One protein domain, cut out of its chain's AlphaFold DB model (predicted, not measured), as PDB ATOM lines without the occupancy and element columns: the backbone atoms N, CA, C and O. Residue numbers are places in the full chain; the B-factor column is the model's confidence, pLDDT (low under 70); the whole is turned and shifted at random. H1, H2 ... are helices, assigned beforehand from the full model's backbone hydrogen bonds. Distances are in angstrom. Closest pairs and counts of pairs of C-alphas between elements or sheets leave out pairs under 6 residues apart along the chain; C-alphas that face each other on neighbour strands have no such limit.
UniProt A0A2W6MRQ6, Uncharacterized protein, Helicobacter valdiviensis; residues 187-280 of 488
ATOM      1  N   PHE A 187     134.277 128.677 149.397       52.31
ATOM      2  CA  PHE A 187     133.649 128.501 148.084       52.31
ATOM      3  C   PHE A 187     134.677 128.525 146.940       52.31
ATOM      4  O   PHE A 187     134.720 127.608 146.116       52.31
ATOM      5  N   THR A 188     135.578 129.511 146.948       59.91
ATOM      6  CA  THR A 188     136.690 129.631 145.991       59.91
ATOM      7  C   THR A 188     137.622 128.425 146.065       59.91
ATOM      8  O   THR A 188     138.128 127.965 145.043       59.91
ATOM      9  N   ARG A 189     137.812 127.846 147.256       65.75
ATOM     10  CA  ARG A 189     138.625 126.640 147.439       65.75
ATOM     11  C   ARG A 189     138.003 125.428 146.750       65.75
ATOM     12  O   ARG A 189     138.742 124.642 146.168       65.75
ATOM     13  N   ILE A 190     136.679 125.268 146.785       68.00
ATOM     14  CA  ILE A 190     135.984 124.156 146.112       68.00
ATOM     15  C   ILE A 190     136.103 124.283 144.589       68.00
ATOM     16  O   ILE A 190     136.450 123.311 143.907       68.00
ATOM     17  N   GLU A 191     135.864 125.481 144.052       70.75
ATOM     18  CA  GLU A 191     136.022 125.750 142.619       70.75
ATOM     19  C   GLU A 191     137.477 125.535 142.180       70.75
ATOM     20  O   GLU A 191     137.740 124.831 141.203       70.75
ATOM     21  N   GLN A 192     138.436 126.037 142.961       76.69
ATOM     22  CA  GLN A 192     139.859 125.845 142.707       76.69
ATOM     23  C   GLN A 192     140.271 124.371 142.779       76.69
ATOM     24  O   GLN A 192     141.054 123.929 141.944       76.69
ATOM     25  N   VAL A 193     139.744 123.588 143.727       78.62
ATOM     26  CA  VAL A 193     139.989 122.137 143.800       78.62
ATOM     27  C   VAL A 193     139.458 121.443 142.549       78.62
ATOM     28  O   VAL A 193     140.154 120.599 141.990       78.62
ATOM     29  N   THR A 194     138.272 121.826 142.076       81.62
ATOM     30  CA  THR A 194     137.674 121.268 140.854       81.62
ATOM     31  C   THR A 194     138.512 121.610 139.621       81.62
ATOM     32  O   THR A 194     138.837 120.729 138.825       81.62
ATOM     33  N   LEU A 195     138.911 122.877 139.470       80.75
ATOM     34  CA  LEU A 195     139.786 123.316 138.381       80.75
ATOM     35  C   LEU A 195     141.154 122.636 138.446       80.75
ATOM     36  O   LEU A 195     141.684 122.229 137.418       80.75
ATOM     37  N   TYR A 196     141.712 122.466 139.644       82.56
ATOM     38  CA  TYR A 196     142.978 121.774 139.837       82.56
ATOM     39  C   TYR A 196     142.877 120.290 139.475       82.56
ATOM     40  O   TYR A 196     143.759 119.776 138.797       82.56
ATOM     41  N   GLN A 197     141.795 119.603 139.852       84.56
ATOM     42  CA  GLN A 197     141.553 118.217 139.438       84.56
ATOM     43  C   GLN A 197     141.489 118.092 137.912       84.56
ATOM     44  O   GLN A 197     142.188 117.248 137.358       84.56
ATOM     45  N   LYS A 198     140.765 118.988 137.226       82.62
ATOM     46  CA  LYS A 198     140.768 119.052 135.754       82.62
ATOM     47  C   LYS A 198     142.159 119.341 135.189       82.62
ATOM     48  O   LYS A 198     142.586 118.719 134.225       82.62
ATOM     49  N   ALA A 199     142.914 120.241 135.816       83.00
ATOM     50  CA  ALA A 199     144.284 120.538 135.407       83.00
ATOM     51  C   ALA A 199     145.210 119.309 135.526       83.00
ATOM     52  O   ALA A 199     146.124 119.142 134.715       83.00
ATOM     53  N   LEU A 200     144.952 118.413 136.487       83.44
ATOM     54  CA  LEU A 200     145.659 117.135 136.615       83.44
ATOM     55  C   LEU A 200     145.291 116.113 135.526       83.44
ATOM     56  O   LEU A 200     146.112 115.242 135.243       83.44
ATOM     57  N   GLU A 201     144.106 116.213 134.910       81.62
ATOM     58  CA  GLU A 201     143.684 115.356 133.785       81.62
ATOM     59  C   GLU A 201     144.466 115.660 132.495       81.62
ATOM     60  O   GLU A 201     144.576 114.797 131.625       81.62
ATOM     61  N   GLY A 202     145.095 116.837 132.422       64.44
ATOM     62  CA  GLY A 202     146.051 117.207 131.383       64.44
ATOM     63  C   GLY A 202     145.451 118.105 130.309       64.44
ATOM     64  O   GLY A 202     144.982 117.624 129.287       64.44
ATOM     65  N   ASP A 203     145.535 119.418 130.531       75.62
ATOM     66  CA  ASP A 203     145.484 120.455 129.495       75.62
ATOM     67  C   ASP A 203     145.977 121.786 130.086       75.62
ATOM     68  O   ASP A 203     145.632 122.160 131.215       75.62
ATOM     69  N   LEU A 204     146.784 122.517 129.322       83.69
ATOM     70  CA  LEU A 204     147.344 123.809 129.703       83.69
ATOM     71  C   LEU A 204     146.261 124.874 129.920       83.69
ATOM     72  O   LEU A 204     146.462 125.803 130.703       83.69
ATOM     73  N   ASP A 205     145.105 124.724 129.274       85.62
ATOM     74  CA  ASP A 205     143.978 125.643 129.420       85.62
ATOM     75  C   ASP A 205     143.397 125.651 130.843       85.62
ATOM     76  O   ASP A 205     143.186 126.706 131.453       85.62
ATOM     77  N   SER A 206     143.234 124.455 131.420       86.38
ATOM     78  CA  SER A 206     142.769 124.277 132.802       86.38
ATOM     79  C   SER A 206     143.767 124.871 133.794       86.38
ATOM     80  O   SER A 206     143.392 125.584 134.723       86.38
ATOM     81  N   TRP A 207     145.057 124.654 133.542       89.19
ATOM     82  CA  TRP A 207     146.144 125.276 134.290       89.19
ATOM     83  C   TRP A 207     146.135 126.808 134.191       89.19
ATOM     84  O   TRP A 207     146.340 127.491 135.197       89.19
ATOM     85  N   ASN A 208     145.864 127.366 133.009       89.88
ATOM     86  CA  ASN A 208     145.746 128.811 132.821       89.88
ATOM     87  C   ASN A 208     144.474 129.384 133.474       89.88
ATOM     88  O   ASN A 208     144.431 130.564 133.797       89.88
ATOM     89  N   SER A 209     143.454 128.570 133.725       89.06
ATOM     90  CA  SER A 209     142.223 129.011 134.395       89.06
ATOM     91  C   SER A 209     142.368 129.115 135.916       89.06
ATOM     92  O   SER A 209     141.537 129.735 136.579       89.06
ATOM     93  N   LEU A 210     143.428 128.539 136.495       88.62
ATOM     94  CA  LEU A 210     143.658 128.611 137.934       88.62
ATOM     95  C   LEU A 210     143.870 130.056 138.387       88.62
ATOM     96  O   LEU A 210     144.712 130.779 137.855       88.62
ATOM     97  N   ARG A 211     143.156 130.430 139.450       87.75
ATOM     98  CA  ARG A 211     143.353 131.686 140.183       87.75
ATOM     99  C   ARG A 211     144.501 131.613 141.184       87.75
ATOM    100  O   ARG A 211     144.950 132.647 141.661       87.75
ATOM    101  N   GLN A 212     145.009 130.425 141.504       87.69
ATOM    102  CA  GLN A 212     146.111 130.300 142.448       87.69
ATOM    103  C   GLN A 212     146.902 129.003 142.289       87.69
ATOM    104  O   GLN A 212     146.342 127.954 141.979       87.69
ATOM    105  N   ILE A 213     148.204 129.105 142.563       90.00
ATOM    106  CA  ILE A 213     149.132 127.993 142.787       90.00
ATOM    107  C   ILE A 213     149.501 127.982 144.276       90.00
ATOM    108  O   ILE A 213     150.222 128.855 144.765       90.00
ATOM    109  N   CYS A 214     148.990 127.015 145.027       85.00
ATOM    110  CA  CYS A 214     149.076 127.013 146.489       85.00
ATOM    111  C   CYS A 214     150.444 126.565 147.008       85.00
ATOM    112  O   CYS A 214     150.874 126.982 148.081       85.00
ATOM    113  N   ASN A 215     151.112 125.670 146.281       85.94
ATOM    114  CA  ASN A 215     152.294 124.961 146.760       85.94
ATOM    115  C   ASN A 215     153.215 124.537 145.605       85.94
ATOM    116  O   ASN A 215     152.900 124.697 144.425       85.94
ATOM    117  N   ILE A 216     154.369 123.966 145.962       90.69
ATOM    118  CA  ILE A 216     155.379 123.537 144.989       90.69
ATOM    119  C   ILE A 216     154.899 122.384 144.114       90.69
ATOM    120  O   ILE A 216     155.246 122.345 142.939       90.69
ATOM    121  N   LYS A 217     154.069 121.478 144.633       88.81
ATOM    122  CA  LYS A 217     153.529 120.368 143.840       88.81
ATOM    123  C   LYS A 217     152.665 120.880 142.684       88.81
ATOM    124  O   LYS A 217     152.822 120.419 141.556       88.81
ATOM    125  N   GLU A 218     151.810 121.865 142.947       90.94
ATOM    126  CA  GLU A 218     151.016 122.546 141.919       90.94
ATOM    127  C   GLU A 218     151.904 123.299 140.923       90.94
ATOM    128  O   GLU A 218     151.717 123.160 139.716       90.94
ATOM    129  N   ALA A 219     152.925 124.022 141.401       92.44
ATOM    130  CA  ALA A 219     153.886 124.689 140.522       92.44
ATOM    131  C   ALA A 219     154.621 123.697 139.605       92.44
ATOM    132  O   ALA A 219     154.770 123.952 138.413       92.44
ATOM    133  N   VAL A 220     155.046 122.543 140.128       92.19
ATOM    134  CA  VAL A 220     155.674 121.473 139.340       92.19
ATOM    135  C   VAL A 220     154.720 120.942 138.272       92.19
ATOM    136  O   VAL A 220     155.137 120.785 137.124       92.19
ATOM    137  N   GLY A 221     153.449 120.707 138.616       91.38
ATOM    138  CA  GLY A 221     152.420 120.308 137.651       91.38
ATOM    139  C   GLY A 221     152.263 121.329 136.520       91.38
ATOM    140  O   GLY A 221     152.358 120.965 135.347       91.38
ATOM    141  N   PHE A 222     152.153 122.610 136.876       92.88
ATOM    142  CA  PHE A 222     152.039 123.716 135.927       92.88
ATOM    143  C   PHE A 222     153.243 123.816 134.976       92.88
ATOM    144  O   PHE A 222     153.080 123.948 133.759       92.88
ATOM    145  N   LEU A 223     154.466 123.728 135.509       92.31
ATOM    146  CA  LEU A 223     155.694 123.788 134.708       92.31
ATOM    147  C   LEU A 223     155.859 122.567 133.807       92.31
ATOM    148  O   LEU A 223     156.320 122.695 132.672       92.31
ATOM    149  N   LYS A 224     155.489 121.381 134.299       90.94
ATOM    150  CA  LYS A 224     155.525 120.146 133.517       90.94
ATOM    151  C   LYS A 224     154.598 120.246 132.309       90.94
ATOM    152  O   LYS A 224     155.029 119.898 131.210       90.94
ATOM    153  N   GLU A 225     153.385 120.766 132.485       91.00
ATOM    154  CA  GLU A 225     152.445 120.902 131.370       91.00
ATOM    155  C   GLU A 225     152.877 121.981 130.373       91.00
ATOM    156  O   GLU A 225     152.893 121.736 129.168       91.00
ATOM    157  N   ASN A 226     153.386 123.121 130.854       91.19
ATOM    158  CA  ASN A 226     154.022 124.105 129.973       91.19
ATOM    159  C   ASN A 226     155.191 123.498 129.181       91.19
ATOM    160  O   ASN A 226     155.380 123.819 128.010       91.19
ATOM    161  N   LYS A 227     155.981 122.603 129.792       88.56
ATOM    162  CA  LYS A 227     157.104 121.948 129.109       88.56
ATOM    163  C   LYS A 227     156.582 121.007 128.028       88.56
ATOM    164  O   LYS A 227     157.141 120.990 126.938       88.56
ATOM    165  N   ASN A 228     155.515 120.256 128.302       87.88
ATOM    166  CA  ASN A 228     154.859 119.405 127.307       87.88
ATOM    167  C   ASN A 228     154.340 120.231 126.122       87.88
ATOM    168  O   ASN A 228     154.570 119.853 124.974       87.88
ATOM    169  N   GLN A 229     153.705 121.376 126.382       87.75
ATOM    170  CA  GLN A 229     153.224 122.256 125.319       87.75
ATOM    171  C   GLN A 229     154.372 122.883 124.521       87.75
ATOM    172  O   GLN A 229     154.318 122.898 123.294       87.75
ATOM    173  N   LEU A 230     155.447 123.321 125.183       87.06
ATOM    174  CA  LEU A 230     156.649 123.812 124.506       87.06
ATOM    175  C   LEU A 230     157.268 122.735 123.601       87.06
ATOM    176  O   LEU A 230     157.718 123.043 122.499       87.06
ATOM    177  N   LYS A 231     157.265 121.463 124.030       85.50
ATOM    178  CA  LYS A 231     157.695 120.337 123.186       85.50
ATOM    179  C   LYS A 231     156.811 120.187 121.948       85.50
ATOM    180  O   LYS A 231     157.349 120.084 120.850       85.50
ATOM    181  N   LYS A 232     155.482 120.189 122.107       86.75
ATOM    182  CA  LYS A 232     154.540 120.129 120.971       86.75
ATOM    183  C   LYS A 232     154.792 121.287 120.002       86.75
ATOM    184  O   LYS A 232     155.040 121.050 118.824       86.75
ATOM    185  N   PHE A 233     154.884 122.507 120.533       84.69
ATOM    186  CA  PHE A 233     155.195 123.715 119.771       84.69
ATOM    187  C   PHE A 233     156.516 123.595 118.998       84.69
ATOM    188  O   PHE A 233     156.570 123.931 117.818       84.69
ATOM    189  N   TYR A 234     157.574 123.068 119.617       82.62
ATOM    190  CA  TYR A 234     158.844 122.810 118.938       82.62
ATOM    191  C   TYR A 234     158.691 121.820 117.770       82.62
ATOM    192  O   TYR A 234     159.152 122.098 116.664       82.62
ATOM    193  N   HIS A 235     158.025 120.683 117.992       83.06
ATOM    194  CA  HIS A 235     157.884 119.627 116.982       83.06
ATOM    195  C   HIS A 235     156.987 120.018 115.803       83.06
ATOM    196  O   HIS A 235     157.247 119.602 114.676       83.06
ATOM    197  N   GLU A 236     155.971 120.844 116.040       84.88
ATOM    198  CA  GLU A 236     155.078 121.366 114.997       84.88
ATOM    199  C   GLU A 236     155.745 122.441 114.122       84.88
ATOM    200  O   GLU A 236     155.220 122.796 113.068       84.88
ATOM    201  N   ASN A 237     156.906 122.966 114.530       79.19
ATOM    202  CA  ASN A 237     157.577 124.083 113.869       79.19
ATOM    203  C   ASN A 237     159.019 123.697 113.478       79.19
ATOM    204  O   ASN A 237     159.973 124.024 114.189       79.19
ATOM    205  N   PRO A 238     159.225 123.045 112.314       77.81
ATOM    206  CA  PRO A 238     160.523 122.485 111.922       77.81
ATOM    207  C   PRO A 238     161.638 123.530 111.763       77.81
ATOM    208  O   PRO A 238     162.813 123.170 111.808       77.81
ATOM    209  N   ALA A 239     161.289 124.815 111.631       78.62
ATOM    210  CA  ALA A 239     162.231 125.931 111.608       78.62
ATOM    211  C   ALA A 239     163.154 125.952 112.842       78.62
ATOM    212  O   ALA A 239     164.326 126.301 112.712       78.62
ATOM    213  N   TYR A 240     162.683 125.504 114.014       77.44
ATOM    214  CA  TYR A 240     163.494 125.444 115.238       77.44
ATOM    215  C   TYR A 240     164.637 124.417 115.192       77.44
ATOM    216  O   TYR A 240     165.501 124.433 116.067       77.44
ATOM    217  N   ASN A 241     164.686 123.551 114.173       76.00
ATOM    218  CA  ASN A 241     165.820 122.654 113.933       76.00
ATOM    219  C   ASN A 241     166.968 123.324 113.164       76.00
ATOM    220  O   ASN A 241     168.021 122.711 112.996       76.00
ATOM    221  N   LEU A 242     166.782 124.552 112.667       76.19
ATOM    222  CA  LEU A 242     167.833 125.267 111.950       76.19
ATOM    223  C   LEU A 242     168.933 125.714 112.917       76.19
ATOM    224  O   LEU A 242     168.672 126.293 113.972       76.19
ATOM    225  N   ILE A 243     170.174 125.470 112.512       73.69
ATOM    226  CA  ILE A 243     171.387 125.794 113.259       73.69
ATOM    227  C   ILE A 243     172.145 126.885 112.487       73.69
ATOM    228  O   ILE A 243     172.124 126.897 111.255       73.69
ATOM    229  N   ASN A 244     172.758 127.837 113.190       72.69
ATOM    230  CA  ASN A 244     173.623 128.852 112.594       72.69
ATOM    231  C   ASN A 244     175.034 128.299 112.299       72.69
ATOM    232  O   ASN A 244     175.352 127.156 112.626       72.69
ATOM    233  N   GLU A 245     175.894 129.114 111.685       69.00
ATOM    234  CA  GLU A 245     177.268 128.724 111.319       69.00
ATOM    235  C   GLU A 245     178.115 128.284 112.530       69.00
ATOM    236  O   GLU A 245     179.004 127.447 112.396       69.00
ATOM    237  N   ASP A 246     177.773 128.763 113.731       57.84
ATOM    238  CA  ASP A 246     178.452 128.439 114.991       57.84
ATOM    239  C   ASP A 246     177.950 127.148 115.661       57.84
ATOM    240  O   ASP A 246     178.375 126.808 116.771       57.84
ATOM    241  N   GLY A 247     177.013 126.429 115.037       59.28
ATOM    242  CA  GLY A 247     176.451 125.208 115.613       59.28
ATOM    243  C   GLY A 247     175.374 125.447 116.684       59.28
ATOM    244  O   GLY A 247     175.034 124.510 117.412       59.28
ATOM    245  N   ASN A 248     174.825 126.663 116.795       62.34
ATOM    246  CA  ASN A 248     173.776 127.020 117.758       62.34
ATOM    247  C   ASN A 248     172.386 127.104 117.098       62.34
ATOM    248  O   ASN A 248     172.298 127.470 115.926       62.34
ATOM    249  N   PRO A 249     171.285 126.817 117.822       69.12
ATOM    250  CA  PRO A 249     169.935 127.023 117.301       69.12
ATOM    251  C   PRO A 249     169.751 128.453 116.786       69.12
ATOM    252  O   PRO A 249     170.051 129.420 117.487       69.12
ATOM    253  N   LYS A 250     169.248 128.589 115.557       71.81
ATOM    254  CA  LYS A 250     169.022 129.891 114.912       71.81
ATOM    255  C   LYS A 250     167.892 130.683 115.578       71.81
ATOM    256  O   LYS A 250     167.874 131.908 115.500       71.81
ATOM    257  N   TYR A 251     166.960 129.984 116.223       75.44
ATOM    258  CA  TYR A 251     165.763 130.548 116.838       75.44
ATOM    259  C   TYR A 251     165.643 130.140 118.299       75.44
ATOM    260  O   TYR A 251     166.067 129.050 118.690       75.44
ATOM    261  N   ASN A 252     165.012 131.002 119.095       77.44
ATOM    262  CA  ASN A 252     164.747 130.730 120.497       77.44
ATOM    263  C   ASN A 252     163.286 130.308 120.689       77.44
ATOM    264  O   ASN A 252     162.392 131.136 120.837       77.44
ATOM    265  N   VAL A 253     163.063 128.994 120.721       80.00
ATOM    266  CA  VAL A 253     161.721 128.408 120.850       80.00
ATOM    267  C   VAL A 253     160.985 128.854 122.119       80.00
ATOM    268  O   VAL A 253     159.774 129.051 122.082       80.00
ATOM    269  N   ALA A 254     161.698 129.045 123.234       80.69
ATOM    270  CA  ALA A 254     161.088 129.475 124.490       80.69
ATOM    271  C   ALA A 254     160.632 130.938 124.416       80.69
ATOM    272  O   ALA A 254     159.553 131.271 124.902       80.69
ATOM    273  N   PHE A 255     161.429 131.800 123.776       79.25
ATOM    274  CA  PHE A 255     161.071 133.200 123.573       79.25
ATOM    275  C   PHE A 255     159.801 133.347 122.736       79.25
ATOM    276  O   PHE A 255     158.874 134.038 123.155       79.25
ATOM    277  N   ASP A 256     159.731 132.649 121.602       80.19
ATOM    278  CA  ASP A 256     158.576 132.714 120.705       80.19
ATOM    279  C   ASP A 256     157.325 132.119 121.362       80.19
ATOM    280  O   ASP A 256     156.242 132.699 121.282       80.19
ATOM    281  N   TYR A 257     157.480 131.000 122.081       84.44
ATOM    282  CA  TYR A 257     156.407 130.409 122.878       84.44
ATOM    283  C   TYR A 257     155.838 131.423 123.880       84.44
ATOM    284  O   TYR A 257     154.631 131.641 123.918       84.44
ATOM    285  N   PHE A 258     156.680 132.117 124.647       81.62
ATOM    286  CA  PHE A 258     156.204 133.129 125.598       81.62
ATOM    287  C   PHE A 258     155.678 134.405 124.941       81.62
ATOM    288  O   PHE A 258     154.793 135.049 125.503       81.62
ATOM    289  N   GLY A 259     156.167 134.748 123.748       77.31
ATOM    290  CA  GLY A 259     155.622 135.842 122.951       77.31
ATOM    291  C   GLY A 259     154.163 135.610 122.547       77.31
ATOM    292  O   GLY A 259     153.394 136.574 122.525       77.31
ATOM    293  N   ILE A 260     153.801 134.346 122.289       79.31
ATOM    294  CA  ILE A 260     152.441 133.893 121.959       79.31
ATOM    295  C   ILE A 260     151.602 133.692 123.229       79.31
ATOM    296  O   ILE A 260     150.451 134.112 123.275       79.31
ATOM    297  N   TYR A 261     152.168 133.079 124.271       83.50
ATOM    298  CA  TYR A 261     151.462 132.729 125.509       83.50
ATOM    299  C   TYR A 261     151.866 133.629 126.688       83.50
ATOM    300  O   TYR A 261     152.387 133.170 127.712       83.50
ATOM    301  N   GLN A 262     151.614 134.931 126.563       82.12
ATOM    302  CA  GLN A 262     152.087 135.949 127.515       82.12
ATOM    303  C   GLN A 262     151.523 135.768 128.934       82.12
ATOM    304  O   GLN A 262     152.244 135.944 129.916       82.12
ATOM    305  N   GLN A 263     150.260 135.340 129.057       87.44
ATOM    306  CA  GLN A 263     149.639 135.023 130.352       87.44
ATOM    307  C   GLN A 263     150.394 133.923 131.104       87.44
ATOM    308  O   GLN A 263     150.631 134.030 132.309       87.44
ATOM    309  N   LEU A 264     150.803 132.875 130.386       89.62
ATOM    310  CA  LEU A 264     151.568 131.773 130.959       89.62
ATOM    311  C   LEU A 264     152.967 132.232 131.351       89.62
ATOM    312  O   LEU A 264     153.421 131.911 132.447       89.62
ATOM    313  N   ALA A 265     153.618 133.032 130.502       87.69
ATOM    314  CA  ALA A 265     154.918 133.623 130.800       87.69
ATOM    315  C   ALA A 265     154.881 134.408 132.123       87.69
ATOM    316  O   ALA A 265     155.691 134.152 133.017       87.69
ATOM    317  N   GLY A 266     153.891 135.291 132.285       89.62
ATOM    318  CA  GLY A 266     153.690 136.064 133.509       89.62
ATOM    319  C   GLY A 266     153.461 135.191 134.744       89.62
ATOM    320  O   GLY A 266     154.096 135.406 135.776       89.62
ATOM    321  N   LYS A 267     152.628 134.146 134.639       93.56
ATOM    322  CA  LYS A 267     152.396 133.188 135.740       93.56
ATOM    323  C   LYS A 267     153.656 132.443 136.141       93.56
ATOM    324  O   LYS A 267     153.951 132.352 137.329       93.56
ATOM    325  N   ILE A 268     154.411 131.936 135.169       92.31
ATOM    326  CA  ILE A 268     155.671 131.236 135.420       92.31
ATOM    327  C   ILE A 268     156.663 132.160 136.143       92.31
ATOM    328  O   ILE A 268     157.218 131.785 137.177       92.31
ATOM    329  N   ALA A 269     156.841 133.383 135.643       89.81
ATOM    330  CA  ALA A 269     157.733 134.364 136.251       89.81
ATOM    331  C   ALA A 269     157.306 134.741 137.675       89.81
ATOM    332  O   ALA A 269     158.139 134.800 138.580       89.81
ATOM    333  N   TYR A 270     156.003 134.919 137.902       91.62
ATOM    334  CA  TYR A 270     155.475 135.223 139.227       91.62
ATOM    335  C   TYR A 270     155.620 134.051 140.207       91.62
ATOM    336  O   TYR A 270     155.916 134.268 141.383       91.62
ATOM    337  N   ILE A 271     155.502 132.805 139.734       92.25
ATOM    338  CA  ILE A 271     155.814 131.615 140.537       92.25
ATOM    339  C   ILE A 271     157.276 131.648 140.990       92.25
ATOM    340  O   ILE A 271     157.535 131.462 142.176       92.25
ATOM    341  N   TYR A 272     158.226 131.937 140.098       89.94
ATOM    342  CA  TYR A 272     159.650 132.040 140.462       89.94
ATOM    343  C   TYR A 272     159.924 133.199 141.413       89.94
ATOM    344  O   TYR A 272     160.699 133.074 142.359       89.94
ATOM    345  N   TYR A 273     159.230 134.316 141.204       87.50
ATOM    346  CA  TYR A 273     159.298 135.457 142.096       87.50
ATOM    347  C   TYR A 273     158.815 135.108 143.514       87.50
ATOM    348  O   TYR A 273     159.436 135.519 144.493       87.50
ATOM    349  N   ARG A 274     157.735 134.335 143.666       87.75
ATOM    350  CA  ARG A 274     157.161 134.007 144.984       87.75
ATOM    351  C   ARG A 274     157.843 132.812 145.659       87.75
ATOM    352  O   ARG A 274     158.084 132.861 146.864       87.75
ATOM    353  N   PHE A 275     158.190 131.771 144.909       90.00
ATOM    354  CA  PHE A 275     158.850 130.555 145.399       90.00
ATOM    355  C   PHE A 275     160.371 130.633 145.237       90.00
ATOM    356  O   PHE A 275     160.971 130.008 144.365       90.00
ATOM    357  N   ASP A 276     160.994 131.421 146.110       87.12
ATOM    358  CA  ASP A 276     162.422 131.731 146.059       87.12
ATOM    359  C   ASP A 276     163.275 130.726 146.841       87.12
ATOM    360  O   ASP A 276     163.179 130.622 148.064       87.12
ATOM    361  N   LEU A 277     164.177 130.034 146.145       88.88
ATOM    362  CA  LEU A 277     165.072 129.022 146.721       88.88
ATOM    363  C   LEU A 277     166.180 129.579 147.628       88.88
ATOM    364  O   LEU A 277     166.958 128.800 148.196       88.88
ATOM    365  N   ALA A 278     166.271 130.899 147.763       84.56
ATOM    366  CA  ALA A 278     167.097 131.543 148.773       84.56
ATOM    367  C   ALA A 278     166.384 131.700 150.126       84.56
ATOM    368  O   ALA A 278     167.044 131.870 151.149       84.56
ATOM    369  N   ASN A 279     165.051 131.620 150.153       86.06
ATOM    370  CA  ASN A 279     164.280 131.687 151.386       86.06
ATOM    371  C   ASN A 279     164.221 130.296 152.043       86.06
ATOM    372  O   ASN A 279     163.442 129.425 151.650       86.06
ATOM    373  N   GLU A 280     165.045 130.085 153.073       83.38
ATOM    374  CA  GLU A 280     165.067 128.815 153.807       83.38
ATOM    375  C   GLU A 280     163.759 128.500 154.540       83.38
ATOM    376  O   GLU A 280     163.439 127.324 154.699       83.38
TER     377      GLU A 280
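What this domain is: This is residues 187 to 280 of the 488 residues of an uncharacterized protein of Helicobacter valdiviensis (UniProt A0A2W6MRQ6). One long helix, H3, makes a spine: the short helix H2 of a helical hairpin, H1 and H2, packs on its residues 222 to 229, and H5 crosses it at residues 230 to 234. H6 runs back loosely alongside H3, while H1 begins near one end of the long axis and the loop between H4 and H5 reaches the other. The printed part has 94 residues with six named helices, H1 to H6 in chain order, and no named strand; its class is all helix. It is loose, with a radius of gyration of the C-alphas of 15.9 A, and only just elongated, spanning 56 by 33 by 18 A.

How they stand to each other: Begin at H1, residues 187 to 202, which with residues 195 to 199 alone touches H2, residues 204 to 209. This hairpin has a shallow tilt of 7 degrees, opposite ways; its closest C-alphas, Ala 199 and Ser 206, are 4.8 A apart. H2 then touches residues 222 to 229 alone of H3, residues 216 to 236, at a steep tilt of 46 degrees; the closest C-alphas are Leu 204 and Glu 225, 6.1 A. H4, residues 238 to 241, is close to H3 but not clearly touching, C-alphas 234 and 240 being closest at 6.5 A. H5, residues 253 to 260, touches H3 about perpendicular, at 80 degrees, closest at the C-alphas of Tyr 234 and Val 253, 6.6 A. H6, residues 262 to 274, is close to H3 but not clearly touching, closest at the C-alphas of Ala 219 and Ile 271, 7.2 A; their shallow tilt of 34 degrees, opposite ways, is only just short of steep. H1 and H6 are apart. Helix packing is mostly crossed, but only just: 1 of 3 touching pairs has a shallow tilt. Every backbone O i to N i+4 pair is within hydrogen-bond range in H2, H3, H5 and H6, and 11 of 12 are in H1; H4 is too short for such a pair.

Where its parts are: Find C-alpha 187 at (133.649, 128.501, 148.084), where H1 begins its 23.7 A. H2 spans 8.7 A. C-alpha 216 at (155.379, 123.537, 144.989) opens H3, 30.1 A long. H4 spans 5.7 A and H5 10.8 A. H6 runs 18.3 A to C-alpha 274 at (157.161, 134.007, 144.984).

The domain as a whole: The C-alphas of Phe 187 and Glu 245, the two farthest apart, are 57.0 A apart. The printed part has no cut, and the link from H4 to H5 is long, with 11 residues. Mean pLDDT of the printed part is 82.4; look under 70 at residues 187 to 190, 202 and 245 to 249.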